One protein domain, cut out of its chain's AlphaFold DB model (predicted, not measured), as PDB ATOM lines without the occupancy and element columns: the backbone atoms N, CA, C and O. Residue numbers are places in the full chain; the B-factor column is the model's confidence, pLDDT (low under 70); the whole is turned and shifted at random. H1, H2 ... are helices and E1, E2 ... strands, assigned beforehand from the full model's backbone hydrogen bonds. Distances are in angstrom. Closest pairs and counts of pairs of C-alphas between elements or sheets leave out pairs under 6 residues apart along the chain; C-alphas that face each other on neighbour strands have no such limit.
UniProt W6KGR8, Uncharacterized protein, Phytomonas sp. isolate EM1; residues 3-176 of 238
ATOM      1  N   GLY A   3     191.569 185.306 165.525       81.06
ATOM      2  CA  GLY A   3     191.890 186.280 164.493       81.06
ATOM      3  C   GLY A   3     193.373 186.608 164.453       81.06
ATOM      4  O   GLY A   3     194.168 186.033 165.192       81.06
ATOM      5  N   PHE A   4     193.720 187.560 163.599       85.81
ATOM      6  CA  PHE A   4     195.074 188.075 163.472       85.81
ATOM      7  C   PHE A   4     195.087 189.569 163.767       85.81
ATOM      8  O   PHE A   4     194.123 190.276 163.471       85.81
ATOM      9  N   TYR A   5     196.181 190.038 164.344       85.69
ATOM     10  CA  TYR A   5     196.423 191.432 164.667       85.69
ATOM     11  C   TYR A   5     197.766 191.846 164.079       85.69
ATOM     12  O   TYR A   5     198.785 191.209 164.341       85.69
ATOM     13  N   ILE A   6     197.760 192.911 163.282       85.25
ATOM     14  CA  ILE A   6     198.985 193.577 162.851       85.25
ATOM     15  C   ILE A   6     199.211 194.746 163.794       85.25
ATOM     16  O   ILE A   6     198.340 195.606 163.942       85.25
ATOM     17  N   HIS A   7     200.384 194.784 164.407       85.12
ATOM     18  CA  HIS A   7     200.796 195.924 165.199       85.12
ATOM     19  C   HIS A   7     201.452 196.975 164.296       85.12
ATOM     20  O   HIS A   7     202.496 196.726 163.696       85.12
ATOM     21  N   GLY A   8     200.805 198.134 164.182       74.75
ATOM     22  CA  GLY A   8     201.200 199.233 163.299       74.75
ATOM     23  C   GLY A   8     201.625 200.489 164.051       74.75
ATOM     24  O   GLY A   8     201.173 201.574 163.698       74.75
ATOM     25  N   GLU A   9     202.429 200.361 165.107       73.75
ATOM     26  CA  GLU A   9     203.023 201.528 165.765       73.75
ATOM     27  C   GLU A   9     204.206 202.037 164.936       73.75
ATOM     28  O   GLU A   9     205.169 201.312 164.662       73.75
ATOM     29  N   SER A  10     204.110 203.282 164.469       71.56
ATOM     30  CA  SER A  10     205.206 203.924 163.762       71.56
ATOM     31  C   SER A  10     206.284 204.319 164.766       71.56
ATOM     32  O   SER A  10     206.061 205.138 165.648       71.56
ATOM     33  N   VAL A  11     207.488 203.782 164.580       76.12
ATOM     34  CA  VAL A  11     208.686 204.186 165.339       76.12
ATOM     35  C   VAL A  11     209.061 205.655 165.074       76.12
ATOM     36  O   VAL A  11     209.777 206.274 165.857       76.12
ATOM     37  N   TYR A  12     208.566 206.216 163.969       80.62
ATOM     38  CA  TYR A  12     208.818 207.582 163.530       80.62
ATOM     39  C   TYR A  12     207.546 208.424 163.637       80.62
ATOM     40  O   TYR A  12     206.444 207.932 163.395       80.62
ATOM     41  N   GLU A  13     207.712 209.705 163.963       78.25
ATOM     42  CA  GLU A  13     206.611 210.671 164.114       78.25
ATOM     43  C   GLU A  13     205.986 211.088 162.774       78.25
ATOM     44  O   GLU A  13     204.890 211.644 162.732       78.25
ATOM     45  N   TYR A  14     206.685 210.826 161.671       80.81
ATOM     46  CA  TYR A  14     206.325 211.269 160.332       80.81
ATOM     47  C   TYR A  14     206.468 210.132 159.315       80.81
ATOM     48  O   TYR A  14     207.330 209.259 159.434       80.81
ATOM     49  N   THR A  15     205.610 210.148 158.293       73.06
ATOM     50  CA  THR A  15     205.586 209.141 157.219       73.06
ATOM     51  C   THR A  15     206.244 209.628 155.929       73.06
ATOM     52  O   THR A  15     206.745 208.815 155.155       73.06
ATOM     53  N   ASP A  16     206.296 210.945 155.719       81.50
ATOM     54  CA  ASP A  16     206.693 211.560 154.450       81.50
ATOM     55  C   ASP A  16     208.128 212.085 154.530       81.50
ATOM     56  O   ASP A  16     208.379 213.280 154.684       81.50
ATOM     57  N   VAL A  17     209.087 211.167 154.450       84.94
ATOM     58  CA  VAL A  17     210.519 211.480 154.551       84.94
ATOM     59  C   VAL A  17     211.226 211.393 153.215       84.94
ATOM     60  O   VAL A  17     210.871 210.607 152.334       84.94
ATOM     61  N   SER A  18     212.297 212.172 153.080       93.31
ATOM     62  CA  SER A  18     213.206 212.018 151.945       93.31
ATOM     63  C   SER A  18     213.853 210.627 151.950       93.31
ATOM     64  O   SER A  18     214.097 210.045 153.006       93.31
ATOM     65  N   MET A  19     214.220 210.101 150.776       92.31
ATOM     66  CA  MET A  19     214.861 208.776 150.676       92.31
ATOM     67  C   MET A  19     216.151 208.672 151.512       92.31
ATOM     68  O   MET A  19     216.472 207.623 152.066       92.31
ATOM     69  N   LYS A  20     216.878 209.789 151.636       93.56
ATOM     70  CA  LYS A  20     218.097 209.882 152.444       93.56
ATOM     71  C   LYS A  20     217.803 209.729 153.937       93.56
ATOM     72  O   LYS A  20     218.520 209.022 154.636       93.56
ATOM     73  N   GLU A  21     216.758 210.393 154.411       90.12
ATOM     74  CA  GLU A  21     216.303 210.330 155.799       90.12
ATOM     75  C   GLU A  21     215.703 208.961 156.125       90.12
ATOM     76  O   GLU A  21     216.044 208.374 157.146       90.12
ATOM     77  N   PHE A  22     214.936 208.378 155.203       87.75
ATOM     78  CA  PHE A  22     214.455 207.002 155.325       87.75
ATOM     79  C   PHE A  22     215.604 205.999 155.502       87.75
ATOM     80  O   PHE A  22     215.573 205.162 156.402       87.75
ATOM     81  N   GLN A  23     216.651 206.097 154.678       91.75
ATOM     82  CA  GLN A  23     217.818 205.220 154.796       91.75
ATOM     83  C   GLN A  23     218.578 205.445 156.110       91.75
ATOM     84  O   GLN A  23     219.049 204.483 156.717       91.75
ATOM     85  N   HIS A  24     218.694 206.697 156.558       90.50
ATOM     86  CA  HIS A  24     219.296 207.020 157.850       90.50
ATOM     87  C   HIS A  24     218.518 206.383 159.008       90.50
ATOM     88  O   HIS A  24     219.114 205.749 159.873       90.50
ATOM     89  N   ASN A  25     217.191 206.466 158.966       88.06
ATOM     90  CA  ASN A  25     216.286 205.877 159.946       88.06
ATOM     91  C   ASN A  25     216.417 204.346 160.004       88.06
ATOM     92  O   ASN A  25     216.610 203.784 161.080       88.06
ATOM     93  N   LEU A  26     216.440 203.666 158.852       86.38
ATOM     94  CA  LEU A  26     216.694 202.219 158.798       86.38
ATOM     95  C   LEU A  26     218.059 201.833 159.379       86.38
ATOM     96  O   LEU A  26     218.199 200.785 160.007       86.38
ATOM     97  N   LEU A  27     219.073 202.676 159.180       89.81
ATOM     98  CA  LEU A  27     220.398 202.453 159.745       89.81
ATOM     99  C   LEU A  27     220.373 202.599 161.274       89.81
ATOM    100  O   LEU A  27     220.918 201.735 161.959       89.81
ATOM    101  N   LEU A  28     219.696 203.617 161.813       87.69
ATOM    102  CA  LEU A  28     219.504 203.783 163.260       87.69
ATOM    103  C   LEU A  28     218.747 202.601 163.879       87.69
ATOM    104  O   LEU A  28     219.120 202.124 164.950       87.69
ATOM    105  N   GLU A  29     217.734 202.089 163.182       85.94
ATOM    106  CA  GLU A  29     216.991 200.892 163.580       85.94
ATOM    107  C   GLU A  29     217.895 199.647 163.585       85.94
ATOM    108  O   GLU A  29     217.917 198.908 164.566       85.94
ATOM    109  N   SER A  30     218.726 199.463 162.550       84.25
ATOM    110  CA  SER A  30     219.690 198.349 162.480       84.25
ATOM    111  C   SER A  30     220.760 198.396 163.577       84.25
ATOM    112  O   SER A  30     221.275 197.358 163.988       84.25
ATOM    113  N   GLN A  31     221.080 199.595 164.066       89.69
ATOM    114  CA  GLN A  31     222.024 199.819 165.163       89.69
ATOM    115  C   GLN A  31     221.380 199.659 166.546       89.69
ATOM    116  O   GLN A  31     222.095 199.687 167.546       89.69
ATOM    117  N   GLY A  32     220.055 199.491 166.620       83.31
ATOM    118  CA  GLY A  32     219.318 199.411 167.881       83.31
ATOM    119  C   GLY A  32     219.175 200.753 168.603       83.31
ATOM    120  O   GLY A  32     218.869 200.772 169.792       83.31
ATOM    121  N   ASN A  33     219.383 201.876 167.905       83.75
ATOM    122  CA  ASN A  33     219.229 203.223 168.470       83.75
ATOM    123  C   ASN A  33     217.761 203.685 168.523       83.75
ATOM    124  O   ASN A  33     217.472 204.735 169.091       83.75
ATOM    125  N   MET A  34     216.848 202.914 167.930       80.69
ATOM    126  CA  MET A  34     215.409 203.175 167.887       80.69
ATOM    127  C   MET A  34     214.645 202.015 168.539       80.69
ATOM    128  O   MET A  34     215.144 200.884 168.525       80.69
ATOM    129  N   PRO A  35     213.444 202.256 169.100       78.12
ATOM    130  CA  PRO A  35     212.620 201.177 169.623       78.12
ATOM    131  C   PRO A  35     212.279 200.186 168.507       78.12
ATOM    132  O   PRO A  35     212.035 200.559 167.359       78.12
ATOM    133  N   ALA A  36     212.298 198.904 168.857       76.50
ATOM    134  CA  ALA A  36     212.007 197.839 167.917       76.50
ATOM    135  C   ALA A  36     210.527 197.872 167.509       76.50
ATOM    136  O   ALA A  36     209.653 198.099 168.344       76.50
ATOM    137  N   ARG A  37     210.248 197.614 166.226       78.44
ATOM    138  CA  ARG A  37     208.873 197.469 165.726       78.44
ATOM    139  C   ARG A  37     208.205 196.250 166.359       78.44
ATOM    140  O   ARG A  37     208.873 195.264 166.634       78.44
ATOM    141  N   GLY A  38     206.884 196.273 166.489       77.31
ATOM    142  CA  GLY A  38     206.141 195.133 167.025       77.31
ATOM    143  C   GLY A  38     205.847 195.253 168.520       77.31
ATOM    144  O   GLY A  38     206.433 196.038 169.258       77.31
ATOM    145  N   LEU A  39     204.893 194.448 168.959       80.19
ATOM    146  CA  LEU A  39     204.439 194.351 170.335       80.19
ATOM    147  C   LEU A  39     205.545 193.769 171.239       80.19
ATOM    148  O   LEU A  39     206.218 192.803 170.869       80.19
ATOM    149  N   GLY A  40     205.703 194.312 172.450       73.69
ATOM    150  CA  GLY A  40     206.597 193.760 173.480       73.69
ATOM    151  C   GLY A  40     208.095 193.915 173.190       73.69
ATOM    152  O   GLY A  40     208.905 193.168 173.741       73.69
ATOM    153  N   GLY A  41     208.470 194.854 172.312       70.44
ATOM    154  CA  GLY A  41     209.868 195.170 171.992       70.44
ATOM    155  C   GLY A  41     210.582 194.123 171.131       70.44
ATOM    156  O   GLY A  41     211.810 194.144 171.039       70.44
ATOM    157  N   GLN A  42     209.847 193.195 170.508       66.94
ATOM    158  CA  GLN A  42     210.416 192.209 169.588       66.94
ATOM    159  C   GLN A  42     210.335 192.686 168.134       66.94
ATOM    160  O   GLN A  42     209.312 192.522 167.484       66.94
ATOM    161  N   GLY A  43     211.463 193.175 167.606       65.81
ATOM    162  CA  GLY A  43     211.613 193.742 166.252       65.81
ATOM    163  C   GLY A  43     211.346 192.815 165.064       65.81
ATOM    164  O   GLY A  43     211.314 193.277 163.927       65.81
ATOM    165  N   VAL A  44     211.225 191.508 165.299       75.06
ATOM    166  CA  VAL A  44     211.259 190.496 164.228       75.06
ATOM    167  C   VAL A  44     209.880 190.260 163.616       75.06
ATOM    168  O   VAL A  44     209.776 190.021 162.415       75.06
ATOM    169  N   TYR A  45     208.818 190.349 164.417       78.75
ATOM    170  CA  TYR A  45     207.463 190.005 163.997       78.75
ATOM    171  C   TYR A  45     206.508 191.155 164.305       78.75
ATOM    172  O   TYR A  45     206.517 191.700 165.400       78.75
ATOM    173  N   GLN A  46     205.661 191.507 163.338       83.19
ATOM    174  CA  GLN A  46     204.623 192.542 163.488       83.19
ATOM    175  C   GLN A  46     203.208 191.955 163.428       83.19
ATOM    176  O   GLN A  46     202.222 192.653 163.663       83.19
ATOM    177  N   THR A  47     203.113 190.666 163.110       86.25
ATOM    178  CA  THR A  47     201.874 189.908 162.985       86.25
ATOM    179  C   THR A  47     201.701 188.995 164.186       86.25
ATOM    180  O   THR A  47     202.606 188.241 164.549       86.25
ATOM    181  N   TYR A  48     200.517 189.052 164.783       86.69
ATOM    182  CA  TYR A  48     200.164 188.284 165.962       86.69
ATOM    183  C   TYR A  48     198.885 187.511 165.717       86.69
ATOM    184  O   TYR A  48     197.904 188.024 165.183       86.69
ATOM    185  N   GLU A  49     198.879 186.277 166.173       86.25
ATOM    186  CA  GLU A  49     197.702 185.440 166.197       86.25
ATOM    187  C   GLU A  49     197.000 185.607 167.549       86.25
ATOM    188  O   GLU A  49     197.588 185.395 168.612       86.25
ATOM    189  N   VAL A  50     195.740 186.031 167.514       85.94
ATOM    190  CA  VAL A  50     195.017 186.513 168.690       85.94
ATOM    191  C   VAL A  50     193.865 185.589 169.045       85.94
ATOM    192  O   VAL A  50     192.984 185.281 168.235       85.94
ATOM    193  N   TYR A  51     193.831 185.218 170.322       84.19
ATOM    194  CA  TYR A  51     192.735 184.494 170.940       84.19
ATOM    195  C   TYR A  51     192.071 185.373 171.987       84.19
ATOM    196  O   TYR A  51     192.570 185.570 173.094       84.19
ATOM    197  N   ILE A  52     190.901 185.882 171.614       83.62
ATOM    198  CA  ILE A  52     190.088 186.751 172.458       83.62
ATOM    199  C   ILE A  52     189.307 185.914 173.471       83.62
ATOM    200  O   ILE A  52     188.637 184.934 173.096       83.62
ATOM    201  N   SER A  53     189.338 186.364 174.722       84.31
ATOM    202  CA  SER A  53     188.598 185.819 175.852       84.31
ATOM    203  C   SER A  53     187.090 185.743 175.579       84.31
ATOM    204  O   SER A  53     186.519 186.559 174.843       84.31
ATOM    205  N   PRO A  54     186.378 184.772 176.178       82.56
ATOM    206  CA  PRO A  54     184.927 184.707 176.074       82.56
ATOM    207  C   PRO A  54     184.249 186.004 176.521       82.56
ATOM    208  O   PRO A  54     183.268 186.397 175.898       82.56
ATOM    209  N   TYR A  55     184.769 186.677 177.549       84.44
ATOM    210  CA  TYR A  55     184.213 187.935 178.046       84.44
ATOM    211  C   TYR A  55     184.276 189.049 176.994       84.44
ATOM    212  O   TYR A  55     183.234 189.579 176.604       84.44
ATOM    213  N   LEU A  56     185.473 189.344 176.471       84.88
ATOM    214  CA  LEU A  56     185.652 190.380 175.452       84.88
ATOM    215  C   LEU A  56     184.859 190.046 174.182       84.88
ATOM    216  O   LEU A  56     184.246 190.924 173.584       84.88
ATOM    217  N   ARG A  57     184.760 188.762 173.816       84.94
ATOM    218  CA  ARG A  57     183.910 188.325 172.701       84.94
ATOM    219  C   ARG A  57     182.435 188.693 172.902       84.94
ATOM    220  O   ARG A  57     181.818 189.192 171.966       84.94
ATOM    221  N   HIS A  58     181.858 188.440 174.079       88.62
ATOM    222  CA  HIS A  58     180.456 188.799 174.341       88.62
ATOM    223  C   HIS A  58     180.249 190.313 174.310       88.62
ATOM    224  O   HIS A  58     179.259 190.777 173.747       88.62
ATOM    225  N   TYR A  59     181.198 191.071 174.863       89.62
ATOM    226  CA  TYR A  59     181.174 192.529 174.807       89.62
ATOM    227  C   TYR A  59     181.181 193.041 173.360       89.62
ATOM    228  O   TYR A  59     180.295 193.798 172.972       89.62
ATOM    229  N   LEU A  60     182.105 192.547 172.530       88.06
ATOM    230  CA  LEU A  60     182.170 192.907 171.113       88.06
ATOM    231  C   LEU A  60     180.871 192.549 170.384       88.06
ATOM    232  O   LEU A  60     180.344 193.382 169.654       88.06
ATOM    233  N   TYR A  61     180.303 191.360 170.609       88.75
ATOM    234  CA  TYR A  61     179.017 190.987 170.008       88.75
ATOM    235  C   TYR A  61     177.866 191.912 170.416       88.75
ATOM    236  O   TYR A  61     177.007 192.208 169.582       88.75
ATOM    237  N   ALA A  62     177.852 192.408 171.654       90.94
ATOM    238  CA  ALA A  62     176.878 193.405 172.083       90.94
ATOM    239  C   ALA A  62     177.073 194.747 171.352       90.94
ATOM    240  O   ALA A  62     176.102 195.324 170.870       90.94
ATOM    241  N   CYS A  63     178.313 195.216 171.188       89.44
ATOM    242  CA  CYS A  63     178.596 196.423 170.404       89.44
ATOM    243  C   CYS A  63     178.212 196.254 168.925       89.44
ATOM    244  O   CYS A  63     177.627 197.155 168.324       89.44
ATOM    245  N   TYR A  64     178.488 195.089 168.337       86.25
ATOM    246  CA  TYR A  64     178.134 194.784 166.950       86.25
ATOM    247  C   TYR A  64     176.629 194.767 166.712       86.25
ATOM    248  O   TYR A  64     176.163 195.312 165.710       86.25
ATOM    249  N   SER A  65     175.857 194.170 167.623       87.62
ATOM    250  CA  SER A  65     174.399 194.153 167.498       87.62
ATOM    251  C   SER A  65     173.817 195.566 167.578       87.62
ATOM    252  O   SER A  65     172.943 195.915 166.784       87.62
ATOM    253  N   GLN A  66     174.360 196.418 168.454       89.31
ATOM    254  CA  GLN A  66     173.995 197.835 168.530       89.31
ATOM    255  C   GLN A  66     174.342 198.589 167.240       89.31
ATOM    256  O   GLN A  66     173.506 199.324 166.715       89.31
ATOM    257  N   LEU A  67     175.538 198.371 166.691       85.81
ATOM    258  CA  LEU A  67     175.980 199.012 165.452       85.81
ATOM    259  C   LEU A  67     175.090 198.630 164.263       85.81
ATOM    260  O   LEU A  67     174.735 199.490 163.457       85.81
ATOM    261  N   PHE A  68     174.695 197.358 164.167       84.25
ATOM    262  CA  PHE A  68     173.792 196.888 163.119       84.25
ATOM    263  C   PHE A  68     172.418 197.571 163.202       84.25
ATOM    264  O   PHE A  68     171.902 198.048 162.188       84.25
ATOM    265  N   LEU A  69     171.858 197.685 164.410       86.69
ATOM    266  CA  LEU A  69     170.579 198.363 164.640       86.69
ATOM    267  C   LEU A  69     170.638 199.851 164.268       86.69
ATOM    268  O   LEU A  69     169.735 200.352 163.596       86.69
ATOM    269  N   GLU A  70     171.701 200.557 164.659       84.50
ATOM    270  CA  GLU A  70     171.895 201.970 164.310       84.50
ATOM    271  C   GLU A  70     172.107 202.176 162.803       84.50
ATOM    272  O   GLU A  70     171.537 203.094 162.207       84.50
ATOM    273  N   SER A  71     172.849 201.278 162.149       79.81
ATOM    274  CA  SER A  71     173.028 201.297 160.693       79.81
ATOM    275  C   SER A  71     171.692 201.137 159.955       79.81
ATOM    276  O   SER A  71     171.393 201.889 159.020       79.81
ATOM    277  N   GLN A  72     170.835 200.223 160.423       80.62
ATOM    278  CA  GLN A  72     169.510 199.998 159.847       80.62
ATOM    279  C   GLN A  72     168.573 201.200 160.055       80.62
ATOM    280  O   GLN A  72     167.860 201.592 159.128       80.62
ATOM    281  N   ARG A  73     168.599 201.826 161.240       79.56
ATOM    282  CA  ARG A  73     167.856 203.070 161.525       79.56
ATOM    283  C   ARG A  73     168.286 204.199 160.592       79.56
ATOM    284  O   ARG A  73     167.434 204.858 159.997       79.56
ATOM    285  N   SER A  74     169.594 204.376 160.409       72.12
ATOM    286  CA  SER A  74     170.141 205.391 159.507       72.12
ATOM    287  C   SER A  74     169.717 205.155 158.054       72.12
ATOM    288  O   SER A  74     169.329 206.105 157.376       72.12
ATOM    289  N   HIS A  75     169.741 203.906 157.576       67.44
ATOM    290  CA  HIS A  75     169.272 203.560 156.227       67.44
ATOM    291  C   HIS A  75     167.774 203.822 156.044       67.44
ATOM    292  O   HIS A  75     167.358 204.369 155.025       67.44
ATOM    293  N   ARG A  76     166.951 203.477 157.040       65.25
ATOM    294  CA  ARG A  76     165.503 203.709 156.992       65.25
ATOM    295  C   ARG A  76     165.156 205.198 156.943       65.25
ATOM    296  O   ARG A  76     164.257 205.579 156.194       65.25
ATOM    297  N   ASN A  77     165.875 206.024 157.700       63.56
ATOM    298  CA  ASN A  77     165.713 207.478 157.674       63.56
ATOM    299  C   ASN A  77     166.139 208.071 156.322       63.56
ATOM    300  O   ASN A  77     165.466 208.963 155.814       63.56
ATOM    301  N   LEU A  78     167.198 207.533 155.703       59.38
ATOM    302  CA  LEU A  78     167.631 207.931 154.362       59.38
ATOM    303  C   LEU A  78     166.565 207.604 153.303       59.38
ATOM    304  O   LEU A  78     166.231 208.462 152.493       59.38
ATOM    305  N   LEU A  79     165.978 206.404 153.345       58.09
ATOM    306  CA  LEU A  79     164.908 206.000 152.422       58.09
ATOM    307  C   LEU A  79     163.635 206.849 152.567       58.09
ATOM    308  O   LEU A  79     162.976 207.107 151.569       58.09
ATOM    309  N   HIS A  80     163.302 207.314 153.776       55.84
ATOM    310  CA  HIS A  80     162.169 208.230 153.986       55.84
ATOM    311  C   HIS A  80     162.455 209.665 153.511       55.84
ATOM    312  O   HIS A  80     161.518 210.396 153.203       55.84
ATOM    313  N   ALA A  81     163.725 210.077 153.450       55.19
ATOM    314  CA  ALA A  81     164.128 211.396 152.959       55.19
ATOM    315  C   ALA A  81     164.213 211.474 151.421       55.19
ATOM    316  O   ALA A  81     164.215 212.569 150.858       55.19
ATOM    317  N   VAL A  82     164.275 210.331 150.727       54.16
ATOM    318  CA  VAL A  82     164.240 210.271 149.261       54.16
ATOM    319  C   VAL A  82     162.790 210.419 148.796       54.16
ATOM    320  O   VAL A  82     161.943 209.569 149.052       54.16
ATOM    321  N   HIS A  83     162.498 211.526 148.111       46.38
ATOM    322  CA  HIS A  83     161.160 211.833 147.610       46.38
ATOM    323  C   HIS A  83     160.681 210.726 146.643       46.38
ATOM    324  O   HIS A  83     161.354 210.476 145.639       46.38
ATOM    325  N   PRO A  84     159.501 210.110 146.850       52.53
ATOM    326  CA  PRO A  84     159.023 208.955 146.072       52.53
ATOM    327  C   PRO A  84     158.675 209.256 144.598       52.53
ATOM    328  O   PRO A  84     158.139 208.400 143.905       52.53
ATOM    329  N   ALA A  85     158.964 210.466 144.106       53.56
ATOM    330  CA  ALA A  85     158.612 210.936 142.761       53.56
ATOM    331  C   ALA A  85     159.830 211.143 141.834       53.56
ATOM    332  O   ALA A  85     159.667 211.575 140.694       53.56
ATOM    333  N   SER A  86     161.051 210.849 142.296       46.19
ATOM    334  CA  SER A  86     162.259 210.934 141.468       46.19
ATOM    335  C   SER A  86     162.485 209.610 140.732       46.19
ATOM    336  O   SER A  86     162.835 208.600 141.335       46.19
ATOM    337  N   TRP A  87     162.275 209.613 139.419       43.28
ATOM    338  CA  TRP A  87     162.378 208.454 138.532       43.28
ATOM    339  C   TRP A  87     163.737 207.729 138.642       43.28
ATOM    340  O   TRP A  87     164.789 208.296 138.360       43.28
ATOM    341  N   HIS A  88     163.707 206.443 139.006       50.56
ATOM    342  CA  HIS A  88     164.874 205.588 139.282       50.56
ATOM    343  C   HIS A  88     165.578 204.992 138.042       50.56
ATOM    344  O   HIS A  88     166.485 204.177 138.193       50.56
ATOM    345  N   PHE A  89     165.210 205.380 136.814       43.31
ATOM    346  CA  PHE A  89     165.766 204.748 135.604       43.31
ATOM    347  C   PHE A  89     167.265 205.048 135.388       43.31
ATOM    348  O   PHE A  89     167.991 204.210 134.864       43.31
ATOM    349  N   LEU A  90     167.765 206.197 135.860       45.72
ATOM    350  CA  LEU A  90     169.184 206.577 135.738       45.72
ATOM    351  C   LEU A  90     170.079 206.115 136.904       45.72
ATOM    352  O   LEU A  90     171.298 206.225 136.812       45.72
ATOM    353  N   GLY A  91     169.507 205.588 137.993       46.91
ATOM    354  CA  GLY A  91     170.274 205.171 139.179       46.91
ATOM    355  C   GLY A  91     170.854 203.755 139.098       46.91
ATOM    356  O   GLY A  91     171.749 203.419 139.865       46.91
ATOM    357  N   PHE A  92     170.361 202.925 138.174       45.53
ATOM    358  CA  PHE A  92     170.851 201.556 137.985       45.53
ATOM    359  C   PHE A  92     172.160 201.501 137.179       45.53
ATOM    360  O   PHE A  92     172.939 200.567 137.338       45.53
ATOM    361  N   THR A  93     172.434 202.505 136.336       43.94
ATOM    362  CA  THR A  93     173.615 202.522 135.454       43.94
ATOM    363  C   THR A  93     174.774 203.356 135.993       43.94
ATOM    364  O   THR A  93     175.920 203.111 135.625       43.94
ATOM    365  N   VAL A  94     174.511 204.307 136.894       44.12
ATOM    366  CA  VAL A  94     175.547 205.134 137.517       44.12
ATOM    367  C   VAL A  94     175.554 204.835 139.010       44.12
ATOM    368  O   VAL A  94     174.731 205.357 139.757       44.12
ATOM    369  N   GLY A  95     176.473 203.965 139.440       41.56
ATOM    370  CA  GLY A  95     176.676 203.523 140.826       41.56
ATOM    371  C   GLY A  95     177.155 204.625 141.780       41.56
ATOM    372  O   GLY A  95     178.151 204.463 142.472       41.56
ATOM    373  N   LEU A  96     176.451 205.752 141.827       42.56
ATOM    374  CA  LEU A  96     176.647 206.848 142.769       42.56
ATOM    375  C   LEU A  96     175.723 206.646 143.975       42.56
ATOM    376  O   LEU A  96     174.895 207.503 144.290       42.56
ATOM    377  N   SER A  97     175.847 205.516 144.678       48.97
ATOM    378  CA  SER A  97     175.352 205.488 146.054       48.97
ATOM    379  C   SER A  97     176.286 206.392 146.863       48.97
ATOM    380  O   SER A  97     177.439 206.069 147.143       48.97
ATOM    381  N   LYS A  98     175.831 207.612 147.164       53.19
ATOM    382  CA  LYS A  98     176.574 208.517 148.043       53.19
ATOM    383  C   LYS A  98     176.484 207.958 149.453       53.19
ATOM    384  O   LYS A  98     175.559 208.275 150.198       53.19
ATOM    385  N   ILE A  99     177.425 207.090 149.804       53.66
ATOM    386  CA  ILE A  99     177.626 206.657 151.179       53.66
ATOM    387  C   ILE A  99     177.918 207.936 151.985       53.66
ATOM    388  O   ILE A  99     178.895 208.624 151.689       53.66
ATOM    389  N   PRO A 100     177.075 208.324 152.958       56.22
ATOM    390  CA  PRO A 100     177.262 209.584 153.666       56.22
ATOM    391  C   PRO A 100     178.561 209.521 154.468       56.22
ATOM    392  O   PRO A 100     178.657 208.726 155.397       56.22
ATOM    393  N   HIS A 101     179.556 210.343 154.122       57.34
ATOM    394  CA  HIS A 101     180.904 210.297 154.709       57.34
ATOM    395  C   HIS A 101     180.940 210.534 156.228       57.34
ATOM    396  O   HIS A 101     181.873 210.084 156.887       57.34
ATOM    397  N   VAL A 102     179.907 211.155 156.803       64.19
ATOM    398  CA  VAL A 102     179.826 211.455 158.237       64.19
ATOM    399  C   VAL A 102     178.914 210.451 158.942       64.19
ATOM    400  O   VAL A 102     177.751 210.286 158.572       64.19
ATOM    401  N   PHE A 103     179.448 209.771 159.957       67.06
ATOM    402  CA  PHE A 103     178.664 208.881 160.810       67.06
ATOM    403  C   PHE A 103     177.791 209.683 161.787       67.06
ATOM    404  O   PHE A 103     178.268 210.661 162.365       67.06
ATOM    405  N   PRO A 104     176.546 209.246 162.044       79.25
ATOM    406  CA  PRO A 104     175.784 209.676 163.208       79.25
ATOM    407  C   PRO A 104     176.597 209.495 164.496       79.25
ATOM    408  O   PRO A 104     177.292 208.487 164.652       79.25
ATOM    409  N   GLN A 105     176.456 210.428 165.441       84.44
ATOM    410  CA  GLN A 105     177.190 210.420 166.714       84.44
ATOM    411  C   GLN A 105     177.073 209.083 167.469       84.44
ATOM    412  O   GLN A 105     178.042 208.623 168.065       84.44
ATOM    413  N   ALA A 106     175.912 208.423 167.384       85.50
ATOM    414  CA  ALA A 106     175.669 207.120 168.002       85.50
ATOM    415  C   ALA A 106     176.557 205.995 167.431       85.50
ATOM    416  O   ALA A 106     177.032 205.141 168.175       85.50
ATOM    417  N   ILE A 107     176.825 205.993 166.120       85.31
ATOM    418  CA  ILE A 107     177.715 204.995 165.504       85.31
ATOM    419  C   ILE A 107     179.168 205.281 165.897       85.31
ATOM    420  O   ILE A 107     179.922 204.348 166.173       85.31
ATOM    421  N   TRP A 108     179.545 206.559 165.977       85.19
ATOM    422  CA  TRP A 108     180.871 206.971 166.437       85.19
ATOM    423  C   TRP A 108     181.166 206.508 167.864       85.19
ATOM    424  O   TRP A 108     182.213 205.907 168.083       85.19
ATOM    425  N   SER A 109     180.243 206.691 168.812       89.50
ATOM    426  CA  SER A 109     180.457 206.262 170.203       89.50
ATOM    427  C   SER A 109     180.602 204.744 170.349       89.50
ATOM    428  O   SER A 109     181.367 204.270 171.188       89.50
ATOM    429  N   ILE A 110     179.888 203.966 169.525       89.44
ATOM    430  CA  ILE A 110     180.016 202.500 169.519       89.44
ATOM    431  C   ILE A 110     181.385 202.095 168.963       89.44
ATOM    432  O   ILE A 110     182.062 201.260 169.561       89.44
ATOM    433  N   LYS A 111     181.817 202.704 167.851       87.06
ATOM    434  CA  LYS A 111     183.149 202.466 167.276       87.06
ATOM    435  C   LYS A 111     184.265 202.830 168.255       87.06
ATOM    436  O   LYS A 111     185.210 202.061 168.396       87.06
ATOM    437  N   ASP A 112     184.128 203.951 168.955       89.56
ATOM    438  CA  ASP A 112     185.093 204.400 169.958       89.56
ATOM    439  C   ASP A 112     185.174 203.429 171.147       89.56
ATOM    440  O   ASP A 112     186.260 203.015 171.547       89.56
ATOM    441  N   SER A 113     184.026 202.937 171.625       90.50
ATOM    442  CA  SER A 113     183.969 201.914 172.682       90.50
ATOM    443  C   SER A 113     184.665 200.611 172.274       90.50
ATOM    444  O   SER A 113     185.408 200.021 173.060       90.50
ATOM    445  N   VAL A 114     184.452 200.165 171.029       89.38
ATOM    446  CA  VAL A 114     185.127 198.988 170.461       89.38
ATOM    447  C   VAL A 114     186.634 199.224 170.379       89.38
ATOM    448  O   VAL A 114     187.406 198.373 170.819       89.38
ATOM    449  N   ASN A 115     187.055 200.383 169.872       89.19
ATOM    450  CA  ASN A 115     188.462 200.749 169.761       89.19
ATOM    451  C   ASN A 115     189.151 200.768 171.134       89.19
ATOM    452  O   ASN A 115     190.177 200.117 171.314       89.19
ATOM    453  N   HIS A 116     188.549 201.417 172.132       90.06
ATOM    454  CA  HIS A 116     189.080 201.460 173.494       90.06
ATOM    455  C   HIS A 116     189.166 200.060 174.127       90.06
ATOM    456  O   HIS A 116     190.152 199.727 174.787       90.06
ATOM    457  N   ALA A 117     188.168 199.195 173.903       89.38
ATOM    458  CA  ALA A 117     188.207 197.811 174.377       89.38
ATOM    459  C   ALA A 117     189.349 197.003 173.733       89.38
ATOM    460  O   ALA A 117     190.017 196.228 174.423       89.38
ATOM    461  N   PHE A 118     189.611 197.206 172.438       87.56
ATOM    462  CA  PHE A 118     190.749 196.593 171.751       87.56
ATOM    463  C   PHE A 118     192.089 197.151 172.229       87.56
ATOM    464  O   PHE A 118     192.991 196.364 172.499       87.56
ATOM    465  N   GLN A 119     192.217 198.465 172.405       88.56
ATOM    466  CA  GLN A 119     193.428 199.081 172.955       88.56
ATOM    467  C   GLN A 119     193.748 198.519 174.344       88.56
ATOM    468  O   GLN A 119     194.860 198.053 174.580       88.56
ATOM    469  N   ALA A 120     192.753 198.441 175.234       88.06
ATOM    470  CA  ALA A 120     192.925 197.858 176.564       88.06
ATOM    471  C   ALA A 120     193.332 196.371 176.526       88.06
ATOM    472  O   ALA A 120     194.086 195.914 177.389       88.06
ATOM    473  N   CYS A 121     192.842 195.616 175.539       86.75
ATOM    474  CA  CYS A 121     193.239 194.229 175.290       86.75
ATOM    475  C   CYS A 121     194.709 194.141 174.855       86.75
ATOM    476  O   CYS A 121     195.496 193.434 175.482       86.75
ATOM    477  N   VAL A 122     195.104 194.927 173.850       87.00
ATOM    478  CA  VAL A 122     196.473 194.955 173.319       87.00
ATOM    479  C   VAL A 122     197.475 195.367 174.401       87.00
ATOM    480  O   VAL A 122     198.432 194.635 174.637       87.00
ATOM    481  N   SER A 123     197.218 196.451 175.143       84.81
ATOM    482  CA  SER A 123     198.101 196.909 176.232       84.81
ATOM    483  C   SER A 123     198.230 195.893 177.370       84.81
ATOM    484  O   SER A 123     199.256 195.818 178.048       84.81
ATOM    485  N   ARG A 124     197.189 195.088 177.617       83.44
ATOM    486  CA  ARG A 124     197.248 194.001 178.603       83.44
ATOM    487  C   ARG A 124     198.111 192.844 178.106       83.44
ATOM    488  O   ARG A 124     198.854 192.262 178.899       83.44
ATOM    489  N   SER A 125     197.991 192.505 176.828       77.38
ATOM    490  CA  SER A 125     198.666 191.362 176.213       77.38
ATOM    491  C   SER A 125     200.097 191.652 175.762       77.38
ATOM    492  O   SER A 125     200.876 190.713 175.637       77.38
ATOM    493  N   GLU A 126     200.491 192.919 175.627       77.25
ATOM    494  CA  GLU A 126     201.872 193.343 175.347       77.25
ATOM    495  C   GLU A 126     202.895 192.731 176.317       77.25
ATOM    496  O   GLU A 126     204.011 192.390 175.934       77.25
ATOM    497  N   ARG A 127     202.492 192.507 177.572       69.56
ATOM    498  CA  ARG A 127     203.355 191.923 178.609       69.56
ATOM    499  C   ARG A 127     203.507 190.401 178.509       69.56
ATOM    500  O   ARG A 127     204.346 189.838 179.206       69.56
ATOM    501  N   ILE A 128     202.662 189.720 177.732       74.25
ATOM    502  CA  ILE A 128     202.563 188.252 177.682       74.25
ATOM    503  C   ILE A 128     202.381 187.814 176.226       74.25
ATOM    504  O   ILE A 128     201.289 187.435 175.798       74.25
ATOM    505  N   ILE A 129     203.474 187.852 175.470       80.44
ATOM    506  CA  ILE A 129     203.522 187.318 174.110       80.44
ATOM    507  C   ILE A 129     204.000 185.870 174.174       80.44
ATOM    508  O   ILE A 129     205.008 185.557 174.810       80.44
ATOM    509  N   LEU A 130     203.257 184.974 173.531       81.94
ATOM    510  CA  LEU A 130     203.531 183.543 173.528       81.94
ATOM    511  C   LEU A 130     204.084 183.094 172.172       81.94
ATOM    512  O   LEU A 130     203.771 183.655 171.125       81.94
ATOM    513  N   GLN A 131     204.877 182.028 172.178       80.56
ATOM    514  CA  GLN A 131     205.319 181.357 170.958       80.56
ATOM    515  C   GLN A 131     204.640 179.992 170.856       80.56
ATOM    516  O   GLN A 131     204.561 179.254 171.841       80.56
ATOM    517  N   LYS A 132     204.145 179.642 169.666       76.81
ATOM    518  CA  LYS A 132     203.588 178.310 169.410       76.81
ATOM    519  C   LYS A 132     204.688 177.261 169.338       76.81
ATOM    520  O   LYS A 132     205.713 177.475 168.688       76.81
ATOM    521  N   SER A 133     204.436 176.095 169.929       75.56
ATOM    522  CA  SER A 133     205.325 174.946 169.762       75.56
ATOM    523  C   SER A 133     205.247 174.390 168.336       75.56
ATOM    524  O   SER A 133     204.239 174.540 167.645       75.56
ATOM    525  N   ILE A 134     206.305 173.712 167.887       78.56
ATOM    526  CA  ILE A 134     206.389 173.141 166.529       78.56
ATOM    527  C   ILE A 134     205.219 172.184 166.254       78.56
ATOM    528  O   ILE A 134     204.622 172.223 165.184       78.56
ATOM    529  N   LEU A 135     204.836 171.374 167.246       77.12
ATOM    530  CA  LEU A 135     203.699 170.459 167.126       77.12
ATOM    531  C   LEU A 135     202.368 171.209 166.995       77.12
ATOM    532  O   LEU A 135     201.527 170.822 166.190       77.12
ATOM    533  N   GLN A 136     202.182 172.304 167.735       75.94
ATOM    534  CA  GLN A 136     200.986 173.142 167.599       75.94
ATOM    535  C   GLN A 136     200.905 173.791 166.216       75.94
ATOM    536  O   GLN A 136     199.813 173.873 165.659       75.94
ATOM    537  N   LYS A 137     202.045 174.211 165.649       74.19
ATOM    538  CA  LYS A 137     202.119 174.746 164.282       74.19
ATOM    539  C   LYS A 137     201.777 173.678 163.241       74.19
ATOM    540  O   LYS A 137     200.961 173.935 162.368       74.19
ATOM    541  N   LEU A 138     202.350 172.478 163.364       75.69
ATOM    542  CA  LEU A 138     202.149 171.390 162.401       75.69
ATOM    543  C   LEU A 138     200.696 170.895 162.358       75.69
ATOM    544  O   LEU A 138     200.165 170.647 161.282       75.69
ATOM    545  N   PHE A 139     200.051 170.762 163.518       76.00
ATOM    546  CA  PHE A 139     198.683 170.240 163.622       76.00
ATOM    547  C   PHE A 139     197.604 171.326 163.682       76.00
ATOM    548  O   PHE A 139     196.435 171.005 163.882       76.00
ATOM    549  N   ALA A 140     197.984 172.603 163.550       68.94
ATOM    550  CA  ALA A 140     197.087 173.749 163.700       68.94
ATOM    551  C   ALA A 140     196.214 173.671 164.971       68.94
ATOM    552  O   ALA A 140     195.051 174.081 164.975       68.94
ATOM    553  N   PHE A 141     196.762 173.119 166.061       70.94
ATOM    554  CA  PHE A 141     195.994 172.973 167.289       70.94
ATOM    555  C   PHE A 141     195.703 174.351 167.889       70.94
ATOM    556  O   PHE A 141     196.618 175.176 167.998       70.94
ATOM    557  N   PRO A 142     194.455 174.605 168.328       64.56
ATOM    558  CA  PRO A 142     194.169 175.792 169.110       64.56
ATOM    559  C   PRO A 142     194.988 175.747 170.411       64.56
ATOM    560  O   PRO A 142     195.285 174.661 170.921       64.56
ATOM    561  N   PRO A 143     195.377 176.904 170.966       64.31
ATOM    562  CA  PRO A 143     196.189 176.964 172.164       64.31
ATOM    563  C   PRO A 143     195.488 176.250 173.313       64.31
ATOM    564  O   PRO A 143     194.267 176.327 173.479       64.31
ATOM    565  N   ASN A 144     196.285 175.553 174.121       59.81
ATOM    566  CA  ASN A 144     195.777 174.797 175.252       59.81
ATOM    567  C   ASN A 144     194.971 175.714 176.182       59.81
ATOM    568  O   ASN A 144     195.484 176.715 176.689       59.81
ATOM    569  N   ILE A 145     193.734 175.300 176.471       56.59
ATOM    570  CA  ILE A 145     192.789 175.944 177.400       56.59
ATOM    571  C   ILE A 145     193.441 176.236 178.768       56.59
ATOM    572  O   ILE A 145     193.041 177.158 179.472       56.59
ATOM    573  N   MET A 146     194.501 175.504 179.123       54.09
ATOM    574  CA  MET A 146     195.306 175.709 180.329       54.09
ATOM    575  C   MET A 146     195.907 177.124 180.447       54.09
ATOM    576  O   MET A 146     195.978 177.650 181.553       54.09
ATOM    577  N   HIS A 147     196.274 177.777 179.337       56.03
ATOM    578  CA  HIS A 147     196.763 179.168 179.355       56.03
ATOM    579  C   HIS A 147     195.629 180.194 179.479       56.03
ATOM    580  O   HIS A 147     195.830 181.272 180.034       56.03
ATOM    581  N   MET A 148     194.428 179.851 179.005       58.62
ATOM    582  CA  MET A 148     193.220 180.673 179.163       58.62
ATOM    583  C   MET A 148     192.611 180.547 180.570       58.62
ATOM    584  O   MET A 148     191.957 181.482 181.027       58.62
ATOM    585  N   ASN A 149     192.874 179.428 181.259       55.12
ATOM    586  CA  ASN A 149     192.369 179.084 182.593       55.12
ATOM    587  C   ASN A 149     193.470 179.060 183.680       55.12
ATOM    588  O   ASN A 149     193.316 178.379 184.695       55.12
ATOM    589  N   GLY A 150     194.600 179.748 183.475       57.25
ATOM    590  CA  GLY A 150     195.687 179.810 184.461       57.25
ATOM    591  C   GLY A 150     195.247 180.407 185.811       57.25
ATOM    592  O   GLY A 150     194.329 181.221 185.835       57.25
ATOM    593  N   SER A 151     195.910 179.979 186.903       47.75
ATOM    594  CA  SER A 151     195.629 180.247 188.335       47.75
ATOM    595  C   SER A 151     194.412 181.139 188.613       47.75
ATOM    596  O   SER A 151     194.463 182.369 188.579       47.75
ATOM    597  N   GLN A 152     193.313 180.454 188.907       51.50
ATOM    598  CA  GLN A 152     191.957 180.945 189.106       51.50
ATOM    599  C   GLN A 152     191.756 181.716 190.431       51.50
ATOM    600  O   GLN A 152     190.702 181.613 191.044       51.50
ATOM    601  N   ASN A 153     192.754 182.462 190.913       48.25
ATOM    602  CA  ASN A 153     192.669 183.124 192.223       48.25
ATOM    603  C   ASN A 153     191.881 184.444 192.222       48.25
ATOM    604  O   ASN A 153     191.615 184.975 193.294       48.25
ATOM    605  N   ASP A 154     191.478 184.961 191.059       48.41
ATOM    606  CA  ASP A 154     190.650 186.165 190.979       48.41
ATOM    607  C   ASP A 154     189.546 185.974 189.929       48.41
ATOM    608  O   ASP A 154     189.812 185.777 188.739       48.41
ATOM    609  N   GLY A 155     188.294 185.932 190.389       45.84
ATOM    610  CA  GLY A 155     187.136 185.305 189.733       45.84
ATOM    611  C   GLY A 155     186.617 185.932 188.430       45.84
ATOM    612  O   GLY A 155     185.416 185.849 188.174       45.84
ATOM    613  N   LYS A 156     187.457 186.576 187.604       50.66
ATOM    614  CA  LYS A 156     187.028 187.252 186.360       50.66
ATOM    615  C   LYS A 156     187.968 187.184 185.147       50.66
ATOM    616  O   LYS A 156     187.561 187.645 184.083       50.66
ATOM    617  N   SER A 157     189.180 186.629 185.214       50.94
ATOM    618  CA  SER A 157     190.157 186.843 184.125       50.94
ATOM    619  C   SER A 157     190.388 185.629 183.218       50.94
ATOM    620  O   SER A 157     191.425 184.976 183.303       50.94
ATOM    621  N   THR A 158     189.491 185.397 182.254       59.34
ATOM    622  CA  THR A 158     189.922 184.729 181.008       59.34
ATOM    623  C   THR A 158     190.824 185.712 180.261       59.34
ATOM    624  O   THR A 158     190.384 186.805 179.916       59.34
ATOM    625  N   LYS A 159     192.111 185.387 180.109       71.81
ATOM    626  CA  LYS A 159     193.099 186.302 179.509       71.81
ATOM    627  C   LYS A 159     193.053 186.218 177.985       71.81
ATOM    628  O   LYS A 159     192.870 185.134 177.432       71.81
ATOM    629  N   ASP A 160     193.235 187.360 177.331       81.12
ATOM    630  CA  ASP A 160     193.431 187.441 175.887       81.12
ATOM    631  C   ASP A 160     194.879 187.034 175.564       81.12
ATOM    632  O   ASP A 160     195.822 187.529 176.192       81.12
ATOM    633  N   LEU A 161     195.060 186.092 174.636       84.62
ATOM    634  CA  LEU A 161     196.368 185.514 174.315       84.62
ATOM    635  C   LEU A 161     196.833 185.963 172.935       84.62
ATOM    636  O   LEU A 161     196.071 185.887 171.971       84.62
ATOM    637  N   PHE A 162     198.092 186.386 172.857       86.81
ATOM    638  CA  PHE A 162     198.743 186.822 171.630       86.81
ATOM    639  C   PHE A 162     199.916 185.888 171.361       86.81
ATOM    640  O   PHE A 162     200.793 185.717 172.209       86.81
ATOM    641  N   PHE A 163     199.908 185.268 170.188       85.19
ATOM    642  CA  PHE A 163     200.988 184.425 169.709       85.19
ATOM    643  C   PHE A 163     201.745 185.134 168.598       85.19
ATOM    644  O   PHE A 163     201.140 185.814 167.775       85.19
ATOM    645  N   LEU A 164     203.061 184.960 168.564       86.00
ATOM    646  CA  LEU A 164     203.876 185.396 167.431       86.00
ATOM    647  C   LEU A 164     203.504 184.588 166.188       86.00
ATOM    648  O   LEU A 164     203.506 183.353 166.238       86.00
ATOM    649  N   ASP A 165     203.213 185.288 165.093       81.19
ATOM    650  CA  ASP A 165     203.009 184.681 163.781       81.19
ATOM    651  C   ASP A 165     204.220 184.936 162.874       81.19
ATOM    652  O   ASP A 165     204.670 186.073 162.726       81.19
ATOM    653  N   ASP A 166     204.703 183.881 162.216       71.94
ATOM    654  CA  ASP A 166     205.836 183.908 161.283       71.94
ATOM    655  C   ASP A 166     205.425 184.423 159.881       71.94
ATOM    656  O   ASP A 166     205.994 184.010 158.874       71.94
ATOM    657  N   VAL A 167     204.405 185.290 159.789       65.94
ATOM    658  CA  VAL A 167     203.821 185.882 158.560       65.94
ATOM    659  C   VAL A 167     203.068 184.891 157.650       65.94
ATOM    660  O   VAL A 167     202.109 185.268 156.973       65.94
ATOM    661  N   LEU A 168     203.442 183.611 157.648       69.31
ATOM    662  CA  LEU A 168     202.841 182.583 156.791       69.31
ATOM    663  C   LEU A 168     201.375 182.277 157.153       69.31
ATOM    664  O   LEU A 168     200.550 182.058 156.258       69.31
ATOM    665  N   SER A 169     201.021 182.270 158.445       72.38
ATOM    666  CA  SER A 169     199.646 181.970 158.868       72.38
ATOM    667  C   SER A 169     198.697 183.112 158.512       72.38
ATOM    668  O   SER A 169     197.644 182.876 157.918       72.38
ATOM    669  N   TYR A 170     199.109 184.353 158.764       74.38
ATOM    670  CA  TYR A 170     198.376 185.540 158.345       74.38
ATOM    671  C   TYR A 170     198.183 185.608 156.823       74.38
ATOM    672  O   TYR A 170     197.063 185.820 156.352       74.38
ATOM    673  N   GLY A 171     199.247 185.374 156.044       71.56
ATOM    674  CA  GLY A 171     199.188 185.391 154.579       71.56
ATOM    675  C   GLY A 171     198.188 184.376 154.021       71.56
ATOM    676  O   GLY A 171     197.319 184.728 153.221       71.56
ATOM    677  N   SER A 172     198.239 183.135 154.512       68.06
ATOM    678  CA  SER A 172     197.288 182.090 154.109       68.06
ATOM    679  C   SER A 172     195.842 182.404 154.516       68.06
ATOM    680  O   SER A 172     194.922 182.149 153.738       68.06
ATOM    681  N   ALA A 173     195.616 183.027 155.676       67.38
ATOM    682  CA  ALA A 173     194.280 183.442 156.115       67.38
ATOM    683  C   ALA A 173     193.676 184.566 155.259       67.38
ATOM    684  O   ALA A 173     192.460 184.606 155.064       67.38
ATOM    685  N   LEU A 174     194.513 185.455 154.721       66.88
ATOM    686  CA  LEU A 174     194.112 186.459 153.731       66.88
ATOM    687  C   LEU A 174     194.009 185.912 152.309       66.88
ATOM    688  O   LEU A 174     193.660 186.660 151.395       66.88
ATOM    689  N   MET A 175     194.322 184.630 152.117       64.62
ATOM    690  CA  MET A 175     194.459 184.016 150.803       64.62
ATOM    691  C   MET A 175     195.453 184.762 149.893       64.62
ATOM    692  O   MET A 175     195.340 184.731 148.664       64.62
ATOM    693  N   LEU A 176     196.442 185.432 150.494       65.56
ATOM    694  CA  LEU A 176     197.585 185.979 149.770       65.56
ATOM    695  C   LEU A 176     198.349 184.795 149.167       65.56
ATOM    696  O   LEU A 176     198.827 183.929 149.895       65.56
TER     697      LEU A 176
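Overview. This is residues 3 to 176 of the 238 residues of an uncharacterized protein of Phytomonas sp. isolate EM1 (UniProt W6KGR8). A small three-stranded sheet sits at the junction of two arms: a long helical hairpin, H2 and H3, runs off one way, and H1 lies far out in another direction at the end of two long loops. The short helix H6 covers part of one face of the sheet, the last turns of H3 only graze it, and residues 79 to 99 stick out beyond the hairpin. The printed part has 174 residues, with six named helices and three named strands in the order E1 H1 E2 H2 H3 H4 H5 E3 H6; the sheet runs E1 - E2 - E3, antiparallel, and the class is mostly helix. The whole is loose, with a radius of gyration of the C-alphas of 22.5 A, and spans 66 by 54 by 31 A.

Along the chain. In the sheet, E1 is residues 3 to 6, E2 residues 47 to 51 and E3 residues 161 to 164; C-alpha 3 is at (191.890, 186.280, 164.493). H2, residues 54 to 81, is 41.0 A long and begins at C-alpha 54, (184.927, 184.707, 176.074). H3, residues 105 to 125, is 30.2 A long, and H1, residues 19 to 30, 16.5 A. H4 is residues 134 to 138, H5 residues 145 to 148 and H6 residues 168 to 173, with C-alpha 173 at (194.280, 183.442, 156.115).

Arrangement. E1 and E2 are antiparallel at 146 degrees, with N 5 and O 48 at 2.8 A. E2 and E3 are antiparallel at 152 degrees, with N 49 and O 163 at 2.8 A. Outside the named strands, residues 129 to 130 pair parallel with residues 162 to 163 of E3. H6 is on the sheet at a height over the sheet of 9.4 A; it lies over E2 and runs slantwise to the strands, at 51 degrees to E2 on the local plane. H3 only grazes the sheet with its residues 121 to 125; its closest C-alphas to E3 are those of Ser 125 and Phe 162, 6.5 A apart. H2 and H3 form a helical hairpin: they touch, closest at the C-alphas of Leu 67 and Ile 107, 6.2 A, with a shallow tilt of 20 degrees, opposite ways. H1, H4 and H5 are not on the sheet and touch no helix. In H1, H2, H3, H4 and H6 every O i to N i+4 pair is within hydrogen-bond range; H5 is too short for such a pair.

Size, cuts and confidence. The C-alphas farthest apart, those of Gln 31 and Ala 85, are 68.2 A apart. The printed part has no cut. The links E1 to H1, H1 to E2, H2 to H3 and H5 to E3 are long. Residues 79 to 99 stand free, of which 79 to 81 belong to H2. The mean pLDDT of the printed part is 74.1; 57 residues are under 70, among them residues 75 to 103 and 142 to 158.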